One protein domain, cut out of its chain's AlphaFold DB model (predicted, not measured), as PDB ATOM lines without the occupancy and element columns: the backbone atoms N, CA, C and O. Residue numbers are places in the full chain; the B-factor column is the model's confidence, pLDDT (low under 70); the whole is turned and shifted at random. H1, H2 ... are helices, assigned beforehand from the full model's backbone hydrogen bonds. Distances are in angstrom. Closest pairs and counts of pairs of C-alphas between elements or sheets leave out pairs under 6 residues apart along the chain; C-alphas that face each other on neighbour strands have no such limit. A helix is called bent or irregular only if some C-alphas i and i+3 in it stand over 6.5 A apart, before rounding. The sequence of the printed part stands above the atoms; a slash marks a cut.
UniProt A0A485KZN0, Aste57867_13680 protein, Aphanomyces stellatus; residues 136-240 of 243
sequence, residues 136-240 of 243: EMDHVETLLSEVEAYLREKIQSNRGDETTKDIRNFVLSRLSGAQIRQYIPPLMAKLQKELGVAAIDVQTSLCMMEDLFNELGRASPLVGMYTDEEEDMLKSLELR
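This is residues 136 to 240 of the 243 residues of the protein "Aste57867_13680 protein" of Aphanomyces stellatus (UniProt A0A485KZN0). The longest helix, H3, folds back on itself into two arms, H3a and H3b, side by side, and this folded helix packs crosswise over a second pair, the helical hairpin of H1 and H2; together they form a head at one end of the model. Residues 214 to 222, of which 214 and 215 belong to H3b, stick out free, and the long link of residues 216 to 227 leads away to the short helix H4, which packs on no other helix and makes the far end of the longest axis. The printed part has 105 residues with four named helices, in the order H1, H2, H3, H4, and no named strand; the class is all helix. It is only just loose, close to extended, with a radius of gyration of the C-alphas of 19.2 A, and its elongated outline spans 56 by 35 by 22 A.

Start with H3, residues 177 to 215, which by its hydrogen bonds was assigned as one helix but is bent: C-alphas 194 and 197 are 9.6 A apart. Find C-alpha 177 at (19.572, 2.414, 47.691); from there the arm H3a runs to residue 194, 25.1 A from first to last C-alpha. H3a is itself irregular, with C-alphas 182 and 185 6.9 A apart, and it has a kink of 42 degrees near residue 184. The arm H3b, residues 197 to 215, is 28.7 A long and has a kink of 28 degrees near residue 204. Go back to C-alpha 136 at (32.412, -5.371, 54.624), where H1 begins; it runs to residue 157, 31.6 A on. H2 takes residues 163 to 174 and is 16.6 A long. H4, residues 228 to 238, is 15.5 A long and ends at C-alpha 238, (-8.621, 2.528, 27.205).

Look first at the two arms of H3: H3a and H3b touch, and they run opposite ways at a shallow tilt of 14 degrees. Their closest C-alphas, those of Gln 192 and Ala 199, are 5.1 A apart. From H3b, with its residues 202 to 209 alone, go to residues 164 to 168 of H2: the two helices touch, closest at the C-alphas of Thr 164 and Ser 205, 5.2 A, at a steep tilt of 58 degrees. H3b also touches H1, closest at the C-alphas of Ile 155 and Ala 199, 5.8 A, at a steep tilt of 51 degrees. H3a and H1 only just touch, with 3 pairs of C-alphas within 8 A, the closest being Arg 152 and Leu 191 at 6.9 A; their tilt is steep, 46 degrees. H3a and H2 are close but not clearly touching, with the C-alphas of Val 171 and Ile 180 7.9 A apart. H1 and H2 form a helical hairpin: they touch and run opposite ways at a shallow tilt of 8 degrees, and the C-alphas of Leu 143 and Arg 174 come closest, at 6.4 A. H4 is apart from H1, H2, H3a and H3b. In the backbone, each O i to N i+4 pair of H1, H2 and H4 is within hydrogen-bond range, against 12 of 14 in H3a and 10 of 15 in H3b.

The two C-alphas farthest apart are those of Glu 194 and Arg 240, 58.7 A. The printed part has no cut. The links from H1 to H2 and from H2 to H3 are tight, while the link from H3 to H4, residues 216 to 227, is long. Residues 235 to 240, of which 235 to 238 belong to H4, stand free. The mean pLDDT of the printed part is 73.3, and 43 residues are under 70; look for them at residues 136 to 137, 158 to 165, 197 to 226, 237, and 239 to 240.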
ATOM      1  N   GLU A 136      33.569  -6.018  55.271       61.91
ATOM      2  CA  GLU A 136      32.412  -5.371  54.624       61.91
ATOM      3  C   GLU A 136      31.881  -4.185  55.452       61.91
ATOM      4  O   GLU A 136      31.501  -3.153  54.889       61.91
ATOM      5  N   MET A 137      31.894  -4.285  56.786       68.00
ATOM      6  CA  MET A 137      31.455  -3.207  57.678       68.00
ATOM      7  C   MET A 137      32.429  -2.018  57.663       68.00
ATOM      8  O   MET A 137      31.992  -0.883  57.448       68.00
ATOM      9  N   ASP A 138      33.735  -2.272  57.785       72.62
ATOM     10  CA  ASP A 138      34.795  -1.256  57.693       72.62
ATOM     11  C   ASP A 138      34.780  -0.543  56.326       72.62
ATOM     12  O   ASP A 138      34.988   0.676  56.231       72.62
ATOM     13  N   HIS A 139      34.462  -1.271  55.247       81.31
ATOM     14  CA  HIS A 139      34.276  -0.682  53.920       81.31
ATOM     15  C   HIS A 139      33.087   0.294  53.877       81.31
ATOM     16  O   HIS A 139      33.206   1.394  53.327       81.31
ATOM     17  N   VAL A 140      31.953  -0.056  54.496       81.69
ATOM     18  CA  VAL A 140      30.767   0.816  54.561       81.69
ATOM     19  C   VAL A 140      31.006   2.043  55.446       81.69
ATOM     20  O   VAL A 140      30.606   3.141  55.052       81.69
ATOM     21  N   GLU A 141      31.701   1.922  56.581       85.81
ATOM     22  CA  GLU A 141      32.075   3.088  57.400       85.81
ATOM     23  C   GLU A 141      33.051   4.026  56.668       85.81
ATOM     24  O   GLU A 141      32.919   5.254  56.742       85.81
ATOM     25  N   THR A 142      33.976   3.469  55.879       88.88
ATOM     26  CA  THR A 142      34.887   4.242  55.018       88.88
ATOM     27  C   THR A 142      34.117   5.019  53.942       88.88
ATOM     28  O   THR A 142      34.317   6.227  53.787       88.88
ATOM     29  N   LEU A 143      33.183   4.366  53.241       88.81
ATOM     30  CA  LEU A 143      32.324   5.004  52.232       88.81
ATOM     31  C   LEU A 143      31.423   6.090  52.838       88.81
ATOM     32  O   LEU A 143      31.262   7.160  52.249       88.81
ATOM     33  N   LEU A 144      30.860   5.853  54.026       88.56
ATOM     34  CA  LEU A 144      30.052   6.844  54.740       88.56
ATOM     35  C   LEU A 144      30.877   8.046  55.205       88.56
ATOM     36  O   LEU A 144      30.382   9.169  55.155       88.56
ATOM     37  N   SER A 145      32.137   7.834  55.589       90.31
ATOM     38  CA  SER A 145      33.066   8.911  55.947       90.31
ATOM     39  C   SER A 145      33.426   9.785  54.738       90.31
ATOM     40  O   SER A 145      33.457  11.012  54.854       90.31
ATOM     41  N   GLU A 146      33.629   9.183  53.559       91.75
ATOM     42  CA  GLU A 146      33.827   9.917  52.300       91.75
ATOM     43  C   GLU A 146      32.579  10.738  51.927       91.75
ATOM     44  O   GLU A 146      32.676  11.922  51.593       91.75
ATOM     45  N   VAL A 147      31.391  10.134  52.047       89.81
ATOM     46  CA  VAL A 147      30.105  10.797  51.793       89.81
ATOM     47  C   VAL A 147      29.834  11.925  52.794       89.81
ATOM     48  O   VAL A 147      29.379  12.991  52.381       89.81
ATOM     49  N   GLU A 148      30.165  11.767  54.078       90.00
ATOM     50  CA  GLU A 148      30.068  12.861  55.049       90.00
ATOM     51  C   GLU A 148      30.980  14.033  54.672       90.00
ATOM     52  O   GLU A 148      30.527  15.180  54.665       90.00
ATOM     53  N   ALA A 149      32.249  13.758  54.355       90.50
ATOM     54  CA  ALA A 149      33.226  14.786  54.013       90.50
ATOM     55  C   ALA A 149      32.797  15.580  52.769       90.50
ATOM     56  O   ALA A 149      32.791  16.813  52.801       90.50
ATOM     57  N   TYR A 150      32.358  14.887  51.715       88.81
ATOM     58  CA  TYR A 150      31.850  15.507  50.492       88.81
ATOM     59  C   TYR A 150      30.594  16.356  50.752       88.81
ATOM     60  O   TYR A 150      30.526  17.511  50.332       88.81
ATOM     61  N   LEU A 151      29.597  15.827  51.472       86.38
ATOM     62  CA  LEU A 151      28.356  16.567  51.733       86.38
ATOM     63  C   LEU A 151      28.610  17.785  52.638       86.38
ATOM     64  O   LEU A 151      28.060  18.856  52.388       86.38
ATOM     65  N   ARG A 152      29.520  17.671  53.614       86.25
ATOM     66  CA  ARG A 152      30.013  18.791  54.431       86.25
ATOM     67  C   ARG A 152      30.694  19.868  53.576       86.25
ATOM     68  O   ARG A 152      30.374  21.044  53.740       86.25
ATOM     69  N   GLU A 153      31.568  19.486  52.641       86.69
ATOM     70  CA  GLU A 153      32.219  20.406  51.692       86.69
ATOM     71  C   GLU A 153      31.186  21.150  50.829       86.69
ATOM     72  O   GLU A 153      31.275  22.372  50.682       86.69
ATOM     73  N   LYS A 154      30.176  20.453  50.285       82.00
ATOM     74  CA  LYS A 154      29.143  21.084  49.443       82.00
ATOM     75  C   LYS A 154      28.246  22.046  50.224       82.00
ATOM     76  O   LYS A 154      28.019  23.152  49.737       82.00
ATOM     77  N   ILE A 155      27.831  21.689  51.445       79.56
ATOM     78  CA  ILE A 155      27.084  22.590  52.345       79.56
ATOM     79  C   ILE A 155      27.902  23.857  52.652       79.56
ATOM     80  O   ILE A 155      27.374  24.964  52.589       79.56
ATOM     81  N   GLN A 156      29.198  23.718  52.952       79.88
ATOM     82  CA  GLN A 156      30.075  24.860  53.253       79.88
ATOM     83  C   GLN A 156      30.388  25.727  52.026       79.88
ATOM     84  O   GLN A 156      30.521  26.943  52.153       79.88
ATOM     85  N   SER A 157      30.501  25.121  50.843       77.50
ATOM     86  CA  SER A 157      30.872  25.820  49.605       77.50
ATOM     87  C   SER A 157      29.759  26.712  49.051       77.50
ATOM     88  O   SER A 157      30.062  27.644  48.307       77.50
ATOM     89  N   ASN A 158      28.496  26.416  49.385       65.25
ATOM     90  CA  ASN A 158      27.300  27.216  49.086       65.25
ATOM     91  C   ASN A 158      27.244  27.785  47.647       65.25
ATOM     92  O   ASN A 158      26.934  28.956  47.416       65.25
ATOM     93  N   ARG A 159      27.595  26.947  46.661       57.09
ATOM     94  CA  ARG A 159      27.432  27.233  45.229       57.09
ATOM     95  C   ARG A 159      26.197  26.497  44.725       57.09
ATOM     96  O   ARG A 159      26.211  25.271  44.603       57.09
ATOM     97  N   GLY A 160      25.135  27.262  44.491       56.22
ATOM     98  CA  GLY A 160      23.838  26.746  44.071       56.22
ATOM     99  C   GLY A 160      23.809  26.155  42.658       56.22
ATOM    100  O   GLY A 160      24.779  26.206  41.900       56.22
ATOM    101  N   ASP A 161      22.632  25.628  42.336       54.41
ATOM    102  CA  ASP A 161      22.092  25.275  41.017       54.41
ATOM    103  C   ASP A 161      22.767  24.143  40.215       54.41
ATOM    104  O   ASP A 161      22.049  23.275  39.714       54.41
ATOM    105  N   GLU A 162      24.099  24.050  40.126       55.44
ATOM    106  CA  GLU A 162      24.753  22.895  39.465       55.44
ATOM    107  C   GLU A 162      24.972  21.704  40.419       55.44
ATOM    108  O   GLU A 162      24.904  20.542  40.010       55.44
ATOM    109  N   THR A 163      25.150  21.967  41.717       62.66
ATOM    110  CA  THR A 163      25.581  20.969  42.715       62.66
ATOM    111  C   THR A 163      24.575  19.844  42.982       62.66
ATOM    112  O   THR A 163      24.989  18.724  43.274       62.66
ATOM    113  N   THR A 164      23.270  20.083  42.831       65.19
ATOM    114  CA  THR A 164      22.185  19.109  43.086       65.19
ATOM    115  C   THR A 164      22.367  17.784  42.334       65.19
ATOM    116  O   THR A 164      22.147  16.709  42.894       65.19
ATOM    117  N   LYS A 165      22.775  17.839  41.056       67.50
ATOM    118  CA  LYS A 165      22.961  16.635  40.225       67.50
ATOM    119  C   LYS A 165      24.243  15.894  40.594       67.50
ATOM    120  O   LYS A 165      24.227  14.668  40.680       67.50
ATOM    121  N   ASP A 166      25.314  16.632  40.867       81.12
ATOM    122  CA  ASP A 166      26.608  16.070  41.258       81.12
ATOM    123  C   ASP A 166      26.534  15.380  42.623       81.12
ATOM    124  O   ASP A 166      27.011  14.257  42.758       81.12
ATOM    125  N   ILE A 167      25.854  15.997  43.598       81.88
ATOM    126  CA  ILE A 167      25.584  15.418  44.921       81.88
ATOM    127  C   ILE A 167      24.862  14.076  44.783       81.88
ATOM    128  O   ILE A 167      25.302  13.066  45.338       81.88
ATOM    129  N   ARG A 168      23.780  14.048  43.999       80.38
ATOM    130  CA  ARG A 168      23.018  12.829  43.712       80.38
ATOM    131  C   ARG A 168      23.884  11.750  43.057       80.38
ATOM    132  O   ARG A 168      23.880  10.608  43.512       80.38
ATOM    133  N   ASN A 169      24.621  12.097  42.004       83.94
ATOM    134  CA  ASN A 169      25.454  11.144  41.267       83.94
ATOM    135  C   ASN A 169      26.589  10.586  42.140       83.94
ATOM    136  O   ASN A 169      26.865   9.389  42.091       83.94
ATOM    137  N   PHE A 170      27.197  11.426  42.982       87.19
ATOM    138  CA  PHE A 170      28.227  11.023  43.934       87.19
ATOM    139  C   PHE A 170      27.686  10.020  44.962       87.19
ATOM    140  O   PHE A 170      28.220   8.915  45.070       87.19
ATOM    141  N   VAL A 171      26.581  10.344  45.644       86.88
ATOM    142  CA  VAL A 171      25.959   9.454  46.643       86.88
ATOM    143  C   VAL A 171      25.540   8.115  46.019       86.88
ATOM    144  O   VAL A 171      25.841   7.067  46.588       86.88
ATOM    145  N   LEU A 172      24.938   8.124  44.823       85.38
ATOM    146  CA  LEU A 172      24.541   6.903  44.102       85.38
ATOM    147  C   LEU A 172      25.727   6.068  43.583       85.38
ATOM    148  O   LEU A 172      25.559   4.876  43.336       85.38
ATOM    149  N   SER A 173      26.915   6.659  43.417       87.62
ATOM    150  CA  SER A 173      28.136   5.924  43.040       87.62
ATOM    151  C   SER A 173      28.874   5.292  44.227       87.62
ATOM    152  O   SER A 173      29.738   4.438  44.023       87.62
ATOM    153  N   ARG A 174      28.547   5.709  45.460       87.81
ATOM    154  CA  ARG A 174      29.164   5.217  46.703       87.81
ATOM    155  C   ARG A 174      28.254   4.298  47.514       87.81
ATOM    156  O   ARG A 174      28.761   3.390  48.159       87.81
ATOM    157  N   LEU A 175      26.938   4.518  47.495       85.88
ATOM    158  CA  LEU A 175      25.979   3.811  48.348       85.88
ATOM    159  C   LEU A 175      24.830   3.204  47.535       85.88
ATOM    160  O   LEU A 175      24.217   3.858  46.692       85.88
ATOM    161  N   SER A 176      24.471   1.960  47.855       85.12
ATOM    162  CA  SER A 176      23.248   1.331  47.349       85.12
ATOM    163  C   SER A 176      21.992   2.012  47.904       85.12
ATOM    164  O   SER A 176      22.001   2.589  48.992       85.12
ATOM    165  N   GLY A 177      20.853   1.866  47.219       80.75
ATOM    166  CA  GLY A 177      19.572   2.414  47.691       80.75
ATOM    167  C   GLY A 177      19.133   1.922  49.080       80.75
ATOM    168  O   GLY A 177      18.369   2.611  49.753       80.75
ATOM    169  N   ALA A 178      19.618   0.761  49.537       80.94
ATOM    170  CA  ALA A 178      19.394   0.285  50.903       80.94
ATOM    171  C   ALA A 178      20.232   1.076  51.922       80.94
ATOM    172  O   ALA A 178      19.674   1.627  52.870       80.94
ATOM    173  N   GLN A 179      21.540   1.209  51.674       84.12
ATOM    174  CA  GLN A 179      22.450   2.007  52.503       84.12
ATOM    175  C   GLN A 179      22.032   3.485  52.541       84.12
ATOM    176  O   GLN A 179      22.048   4.092  53.607       84.12
ATOM    177  N   ILE A 180      21.576   4.052  51.416       84.69
ATOM    178  CA  ILE A 180      21.042   5.421  51.367       84.69
ATOM    179  C   ILE A 180      19.900   5.578  52.379       84.69
ATOM    180  O   ILE A 180      20.022   6.373  53.306       84.69
ATOM    181  N   ARG A 181      18.838   4.765  52.289       82.06
ATOM    182  CA  ARG A 181      17.684   4.860  53.206       82.06
ATOM    183  C   ARG A 181      18.033   4.616  54.680       82.06
ATOM    184  O   ARG A 181      17.324   5.106  55.552       82.06
ATOM    185  N   GLN A 182      19.092   3.857  54.965       83.56
ATOM    186  CA  GLN A 182      19.512   3.528  56.330       83.56
ATOM    187  C   GLN A 182      20.410   4.602  56.963       83.56
ATOM    188  O   GLN A 182      20.196   4.980  58.114       83.56
ATOM    189  N   TYR A 183      21.415   5.089  56.232       84.94
ATOM    190  CA  TYR A 183      22.500   5.899  56.795       84.94
ATOM    191  C   TYR A 183      22.423   7.386  56.427       84.94
ATOM    192  O   TYR A 183      22.897   8.226  57.191       84.94
ATOM    193  N   ILE A 184      21.802   7.750  55.300       85.88
ATOM    194  CA  ILE A 184      21.744   9.150  54.861       85.88
ATOM    195  C   ILE A 184      20.817  10.020  55.737       85.88
ATOM    196  O   ILE A 184      21.254  11.107  56.119       85.88
ATOM    197  N   PRO A 185      19.603   9.592  56.143       83.62
ATOM    198  CA  PRO A 185      18.761  10.391  57.040       83.62
ATOM    199  C   PRO A 185      19.427  10.783  58.380       83.62
ATOM    200  O   PRO A 185      19.425  11.978  58.699       83.62
ATOM    201  N   PRO A 186      20.057   9.871  59.160       84.38
ATOM    202  CA  PRO A 186      20.766  10.272  60.378       84.38
ATOM    203  C   PRO A 186      22.024  11.108  60.088       84.38
ATOM    204  O   PRO A 186      22.331  12.021  60.858       84.38
ATOM    205  N   LEU A 187      22.713  10.871  58.963       86.19
ATOM    206  CA  LEU A 187      23.849  11.694  58.543       86.19
ATOM    207  C   LEU A 187      23.431  13.144  58.254       86.19
ATOM    208  O   LEU A 187      24.108  14.083  58.674       86.19
ATOM    209  N   MET A 188      22.285  13.354  57.600       83.19
ATOM    210  CA  MET A 188      21.766  14.703  57.355       83.19
ATOM    211  C   MET A 188      21.330  15.395  58.643       83.19
ATOM    212  O   MET A 188      21.587  16.586  58.794       83.19
ATOM    213  N   ALA A 189      20.746  14.671  59.602       82.31
ATOM    214  CA  ALA A 189      20.428  15.229  60.916       82.31
ATOM    215  C   ALA A 189      21.694  15.673  61.683       82.31
ATOM    216  O   ALA A 189      21.685  16.721  62.336       82.31
ATOM    217  N   LYS A 190      22.805  14.926  61.563       85.94
ATOM    218  CA  LYS A 190      24.124  15.321  62.088       85.94
ATOM    219  C   LYS A 190      24.630  16.601  61.412       85.94
ATOM    220  O   LYS A 190      24.904  17.583  62.101       85.94
ATOM    221  N   LEU A 191      24.699  16.625  60.079       83.88
ATOM    222  CA  LEU A 191      25.202  17.784  59.333       83.88
ATOM    223  C   LEU A 191      24.337  19.038  59.545       83.88
ATOM    224  O   LEU A 191      24.883  20.116  59.758       83.88
ATOM    225  N   GLN A 192      23.009  18.913  59.595       82.81
ATOM    226  CA  GLN A 192      22.093  20.023  59.887       82.81
ATOM    227  C   GLN A 192      22.299  20.603  61.298       82.81
ATOM    228  O   GLN A 192      22.197  21.815  61.486       82.81
ATOM    229  N   LYS A 193      22.644  19.768  62.287       82.31
ATOM    230  CA  LYS A 193      22.987  20.215  63.647       82.31
ATOM    231  C   LYS A 193      24.330  20.956  63.710       82.31
ATOM    232  O   LYS A 193      24.482  21.851  64.536       82.31
ATOM    233  N   GLU A 194      25.296  20.580  62.874       82.75
ATOM    234  CA  GLU A 194      26.655  21.145  62.882       82.75
ATOM    235  C   GLU A 194      26.833  22.366  61.961       82.75
ATOM    236  O   GLU A 194      27.646  23.238  62.255       82.75
ATOM    237  N   LEU A 195      26.087  22.432  60.852       78.50
ATOM    238  CA  LEU A 195      26.226  23.443  59.789       78.50
ATOM    239  C   LEU A 195      24.997  24.362  59.669       78.50
ATOM    240  O   LEU A 195      25.048  25.388  58.989       78.50
ATOM    241  N   GLY A 196      23.892  24.022  60.337       71.62
ATOM    242  CA  GLY A 196      22.672  24.821  60.363       71.62
ATOM    243  C   GLY A 196      21.870  24.781  59.058       71.62
ATOM    244  O   GLY A 196      21.806  23.772  58.358       71.62
ATOM    245  N   VAL A 197      21.215  25.905  58.754       65.94
ATOM    246  CA  VAL A 197      20.181  26.033  57.706       65.94
ATOM    247  C   VAL A 197      20.699  25.699  56.299       65.94
ATOM    248  O   VAL A 197      19.938  25.179  55.492       65.94
ATOM    249  N   ALA A 198      21.994  25.889  56.020       64.19
ATOM    250  CA  ALA A 198      22.607  25.552  54.728       64.19
ATOM    251  C   ALA A 198      22.548  24.046  54.376       64.19
ATOM    252  O   ALA A 198      22.726  23.670  53.222       64.19
ATOM    253  N   ALA A 199      22.267  23.166  55.346       60.69
ATOM    254  CA  ALA A 199      22.032  21.749  55.072       60.69
ATOM    255  C   ALA A 199      20.692  21.472  54.353       60.69
ATOM    256  O   ALA A 199      20.529  20.388  53.797       60.69
ATOM    257  N   ILE A 200      19.741  22.419  54.347       64.75
ATOM    258  CA  ILE A 200      18.385  22.213  53.804       64.75
ATOM    259  C   ILE A 200      18.389  22.082  52.273       64.75
ATOM    260  O   ILE A 200      17.662  21.248  51.733       64.75
ATOM    261  N   ASP A 201      19.236  22.829  51.565       65.75
ATOM    262  CA  ASP A 201      19.331  22.733  50.100       65.75
ATOM    263  C   ASP A 201      19.885  21.364  49.679       65.75
ATOM    264  O   ASP A 201      19.369  20.712  48.768       65.75
ATOM    265  N   VAL A 202      20.868  20.855  50.433       65.56
ATOM    266  CA  VAL A 202      21.381  19.493  50.258       65.56
ATOM    267  C   VAL A 202      20.318  18.461  50.628       65.56
ATOM    268  O   VAL A 202      20.064  17.588  49.807       65.56
ATOM    269  N   GLN A 203      19.617  18.583  51.762       64.50
ATOM    270  CA  GLN A 203      18.474  17.715  52.100       64.50
ATOM    271  C   GLN A 203      17.410  17.697  50.987       64.50
ATOM    272  O   GLN A 203      16.883  16.634  50.672       64.50
ATOM    273  N   THR A 204      17.147  18.832  50.336       64.06
ATOM    274  CA  THR A 204      16.198  18.936  49.215       64.06
ATOM    275  C   THR A 204      16.714  18.207  47.968       64.06
ATOM    276  O   THR A 204      15.969  17.441  47.356       64.06
ATOM    277  N   SER A 205      18.006  18.344  47.632       64.56
ATOM    278  CA  SER A 205      18.651  17.572  46.548       64.56
ATOM    279  C   SER A 205      18.588  16.051  46.761       64.56
ATOM    280  O   SER A 205      18.513  15.277  45.806       64.56
ATOM    281  N   LEU A 206      18.601  15.645  48.032       67.69
ATOM    282  CA  LEU A 206      18.679  14.269  48.512       67.69
ATOM    283  C   LEU A 206      17.292  13.616  48.590       67.69
ATOM    284  O   LEU A 206      17.134  12.466  48.194       67.69
ATOM    285  N   CYS A 207      16.286  14.375  49.032       64.44
ATOM    286  CA  CYS A 207      14.879  13.973  49.084       64.44
ATOM    287  C   CYS A 207      14.359  13.577  47.690       64.44
ATOM    288  O   CYS A 207      13.738  12.529  47.534       64.44
ATOM    289  N   MET A 208      14.760  14.310  46.641       58.50
ATOM    290  CA  MET A 208      14.469  13.955  45.241       58.50
ATOM    291  C   MET A 208      15.090  12.619  44.771       58.50
ATOM    292  O   MET A 208      14.824  12.189  43.649       58.50
ATOM    293  N   MET A 209      15.933  11.945  45.565       60.69
ATOM    294  CA  MET A 209      16.308  10.545  45.309       60.69
ATOM    295  C   MET A 209      15.348   9.545  45.959       60.69
ATOM    296  O   MET A 209      15.189   8.444  45.433       60.69
ATOM    297  N   GLU A 210      14.700   9.898  47.072       59.09
ATOM    298  CA  GLU A 210      13.732   9.021  47.734       59.09
ATOM    299  C   GLU A 210      12.484   8.825  46.870       59.09
ATOM    300  O   GLU A 210      12.014   7.694  46.758       59.09
ATOM    301  N   ASP A 211      12.015   9.866  46.177       57.53
ATOM    302  CA  ASP A 211      10.912   9.774  45.208       57.53
ATOM    303  C   ASP A 211      11.182   8.719  44.125       57.53
ATOM    304  O   ASP A 211      10.352   7.846  43.889       57.53
ATOM    305  N   LEU A 212      12.385   8.695  43.550       53.75
ATOM    306  CA  LEU A 212      12.761   7.703  42.535       53.75
ATOM    307  C   LEU A 212      12.992   6.295  43.107       53.75
ATOM    308  O   LEU A 212      12.758   5.305  42.414       53.75
ATOM    309  N   PHE A 213      13.397   6.168  44.375       53.38
ATOM    310  CA  PHE A 213      13.391   4.870  45.062       53.38
ATOM    311  C   PHE A 213      11.979   4.409  45.457       53.38
ATOM    312  O   PHE A 213      11.764   3.204  45.603       53.38
ATOM    313  N   ASN A 214      11.016   5.327  45.597       54.78
ATOM    314  CA  ASN A 214       9.599   4.994  45.687       54.78
ATOM    315  C   ASN A 214       9.074   4.540  44.313       54.78
ATOM    316  O   ASN A 214       8.510   3.455  44.237       54.78
ATOM    317  N   GLU A 215       9.323   5.282  43.229       50.91
ATOM    318  CA  GLU A 215       8.876   4.925  41.869       50.91
ATOM    319  C   GLU A 215       9.403   3.560  41.390       50.91
ATOM    320  O   GLU A 215       8.649   2.784  40.809       50.91
ATOM    321  N   LEU A 216      10.671   3.217  41.665       51.12
ATOM    322  CA  LEU A 216      11.246   1.921  41.260       51.12
ATOM    323  C   LEU A 216      10.834   0.726  42.142       51.12
ATOM    324  O   LEU A 216      11.130  -0.413  41.780       51.12
ATOM    325  N   GLY A 217      10.232   0.955  43.314       50.09
ATOM    326  CA  GLY A 217      10.073  -0.083  44.347       50.09
ATOM    327  C   GLY A 217       8.697  -0.176  45.002       50.09
ATOM    328  O   GLY A 217       8.410  -1.168  45.673       50.09
ATOM    329  N   ARG A 218       7.833   0.825  44.822       46.72
ATOM    330  CA  ARG A 218       6.452   0.820  45.301       46.72
ATOM    331  C   ARG A 218       5.506   0.798  44.114       46.72
ATOM    332  O   ARG A 218       5.342   1.789  43.409       46.72
ATOM    333  N   ALA A 219       4.799  -0.322  43.983       54.19
ATOM    334  CA  ALA A 219       3.475  -0.304  43.386       54.19
ATOM    335  C   ALA A 219       2.681   0.871  43.996       54.19
ATOM    336  O   ALA A 219       2.721   1.068  45.215       54.19
ATOM    337  N   SER A 220       2.039   1.680  43.147       53.81
ATOM    338  CA  SER A 220       1.319   2.886  43.577       53.81
ATOM    339  C   SER A 220       0.349   2.565  44.728       53.81
ATOM    340  O   SER A 220      -0.206   1.467  44.737       53.81
ATOM    341  N   PRO A 221       0.072   3.495  45.667       55.81
ATOM    342  CA  PRO A 221      -0.890   3.281  46.757       55.81
ATOM    343  C   PRO A 221      -2.314   2.870  46.329       55.81
ATOM    344  O   PRO A 221      -3.125   2.544  47.191       55.81
ATOM    345  N   LEU A 222      -2.621   2.905  45.027       55.41
ATOM    346  CA  LEU A 222      -3.880   2.458  44.420       55.41
ATOM    347  C   LEU A 222      -3.793   1.074  43.733       55.41
ATOM    348  O   LEU A 222      -4.818   0.539  43.313       55.41
ATOM    349  N   VAL A 223      -2.605   0.474  43.597       55.53
ATOM    350  CA  VAL A 223      -2.445  -0.877  43.025       55.53
ATOM    351  C   VAL A 223      -3.056  -1.897  43.983       55.53
ATOM    352  O   VAL A 223      -2.698  -1.943  45.159       55.53
ATOM    353  N   GLY A 224      -3.994  -2.702  43.483       62.50
ATOM    354  CA  GLY A 224      -4.786  -3.616  44.308       62.50
ATOM    355  C   GLY A 224      -5.878  -2.942  45.154       62.50
ATOM    356  O   GLY A 224      -6.466  -3.610  46.001       62.50
ATOM    357  N   MET A 225      -6.171  -1.646  44.948       67.31
ATOM    358  CA  MET A 225      -7.453  -1.067  45.391       67.31
ATOM    359  C   MET A 225      -8.594  -1.378  44.419       67.31
ATOM    360  O   MET A 225      -9.736  -1.491  44.856       67.31
ATOM    361  N   TYR A 226      -8.286  -1.508  43.129       69.56
ATOM    362  CA  TYR A 226      -9.215  -2.023  42.131       69.56
ATOM    363  C   TYR A 226      -9.285  -3.546  42.231       69.56
ATOM    364  O   TYR A 226      -8.269  -4.212  42.433       69.56
ATOM    365  N   THR A 227     -10.487  -4.092  42.082       73.62
ATOM    366  CA  THR A 227     -10.677  -5.524  41.833       73.62
ATOM    367  C   THR A 227     -10.240  -5.885  40.410       73.62
ATOM    368  O   THR A 227     -10.238  -5.032  39.520       73.62
ATOM    369  N   ASP A 228      -9.920  -7.161  40.165       74.88
ATOM    370  CA  ASP A 228      -9.515  -7.650  38.834       74.88
ATOM    371  C   ASP A 228     -10.552  -7.294  37.737       74.88
ATOM    372  O   ASP A 228     -10.197  -6.994  36.598       74.88
ATOM    373  N   GLU A 229     -11.842  -7.268  38.102       76.00
ATOM    374  CA  GLU A 229     -12.967  -6.884  37.236       76.00
ATOM    375  C   GLU A 229     -12.978  -5.376  36.909       76.00
ATOM    376  O   GLU A 229     -13.285  -4.982  35.782       76.00
ATOM    377  N   GLU A 230     -12.594  -4.517  37.856       75.31
ATOM    378  CA  GLU A 230     -12.470  -3.070  37.639       75.31
ATOM    379  C   GLU A 230     -11.240  -2.717  36.795       75.31
ATOM    380  O   GLU A 230     -11.330  -1.846  35.925       75.31
ATOM    381  N   GLU A 231     -10.115  -3.415  36.978       76.69
ATOM    382  CA  GLU A 231      -8.948  -3.229  36.112       76.69
ATOM    383  C   GLU A 231      -9.245  -3.614  34.654       76.69
ATOM    384  O   GLU A 231      -8.849  -2.894  33.733       76.69
ATOM    385  N   ASP A 232      -9.955  -4.720  34.415       75.50
ATOM    386  CA  ASP A 232     -10.335  -5.131  33.058       75.50
ATOM    387  C   ASP A 232     -11.395  -4.208  32.435       75.50
ATOM    388  O   ASP A 232     -11.369  -3.984  31.219       75.50
ATOM    389  N   MET A 233     -12.260  -3.572  33.236       78.06
ATOM    390  CA  MET A 233     -13.103  -2.467  32.759       78.06
ATOM    391  C   MET A 233     -12.280  -1.239  32.344       78.06
ATOM    392  O   MET A 233     -12.585  -0.643  31.308       78.06
ATOM    393  N   LEU A 234     -11.227  -0.874  33.086       74.12
ATOM    394  CA  LEU A 234     -10.326   0.227  32.716       74.12
ATOM    395  C   LEU A 234      -9.575  -0.069  31.407       74.12
ATOM    396  O   LEU A 234      -9.622   0.749  30.489       74.12
ATOM    397  N   LYS A 235      -8.985  -1.265  31.266       73.31
ATOM    398  CA  LYS A 235      -8.330  -1.723  30.018       73.31
ATOM    399  C   LYS A 235      -9.313  -1.715  28.834       73.31
ATOM    400  O   LYS A 235      -8.972  -1.306  27.725       73.31
ATOM    401  N   SER A 236     -10.566  -2.115  29.074       70.44
ATOM    402  CA  SER A 236     -11.645  -2.112  28.069       70.44
ATOM    403  C   SER A 236     -12.131  -0.712  27.673       70.44
ATOM    404  O   SER A 236     -12.667  -0.537  26.574       70.44
ATOM    405  N   LEU A 237     -11.976   0.280  28.556       67.50
ATOM    406  CA  LEU A 237     -12.230   1.694  28.270       67.50
ATOM    407  C   LEU A 237     -11.078   2.304  27.470       67.50
ATOM    408  O   LEU A 237     -11.336   2.922  26.441       67.50
ATOM    409  N   GLU A 238      -9.832   2.059  27.887       70.00
ATOM    410  CA  GLU A 238      -8.621   2.528  27.205       70.00
ATOM    411  C   GLU A 238      -8.608   2.093  25.732       70.00
ATOM    412  O   GLU A 238      -8.549   2.943  24.841       70.00
ATOM    413  N   LEU A 239      -8.817   0.796  25.453       59.38
ATOM    414  CA  LEU A 239      -8.919   0.267  24.084       59.38
ATOM    415  C   LEU A 239     -10.061   0.883  23.255       59.38
ATOM    416  O   LEU A 239     -10.007   0.848  22.026       59.38
ATOM    417  N   ARG A 240     -11.104   1.430  23.893       57.66
ATOM    418  CA  ARG A 240     -12.235   2.076  23.206       57.66
ATOM    419  C   ARG A 240     -11.993   3.561  22.925       57.66
ATOM    420  O   ARG A 240     -12.671   4.118  22.072       57.66
TER     421      ARG A 240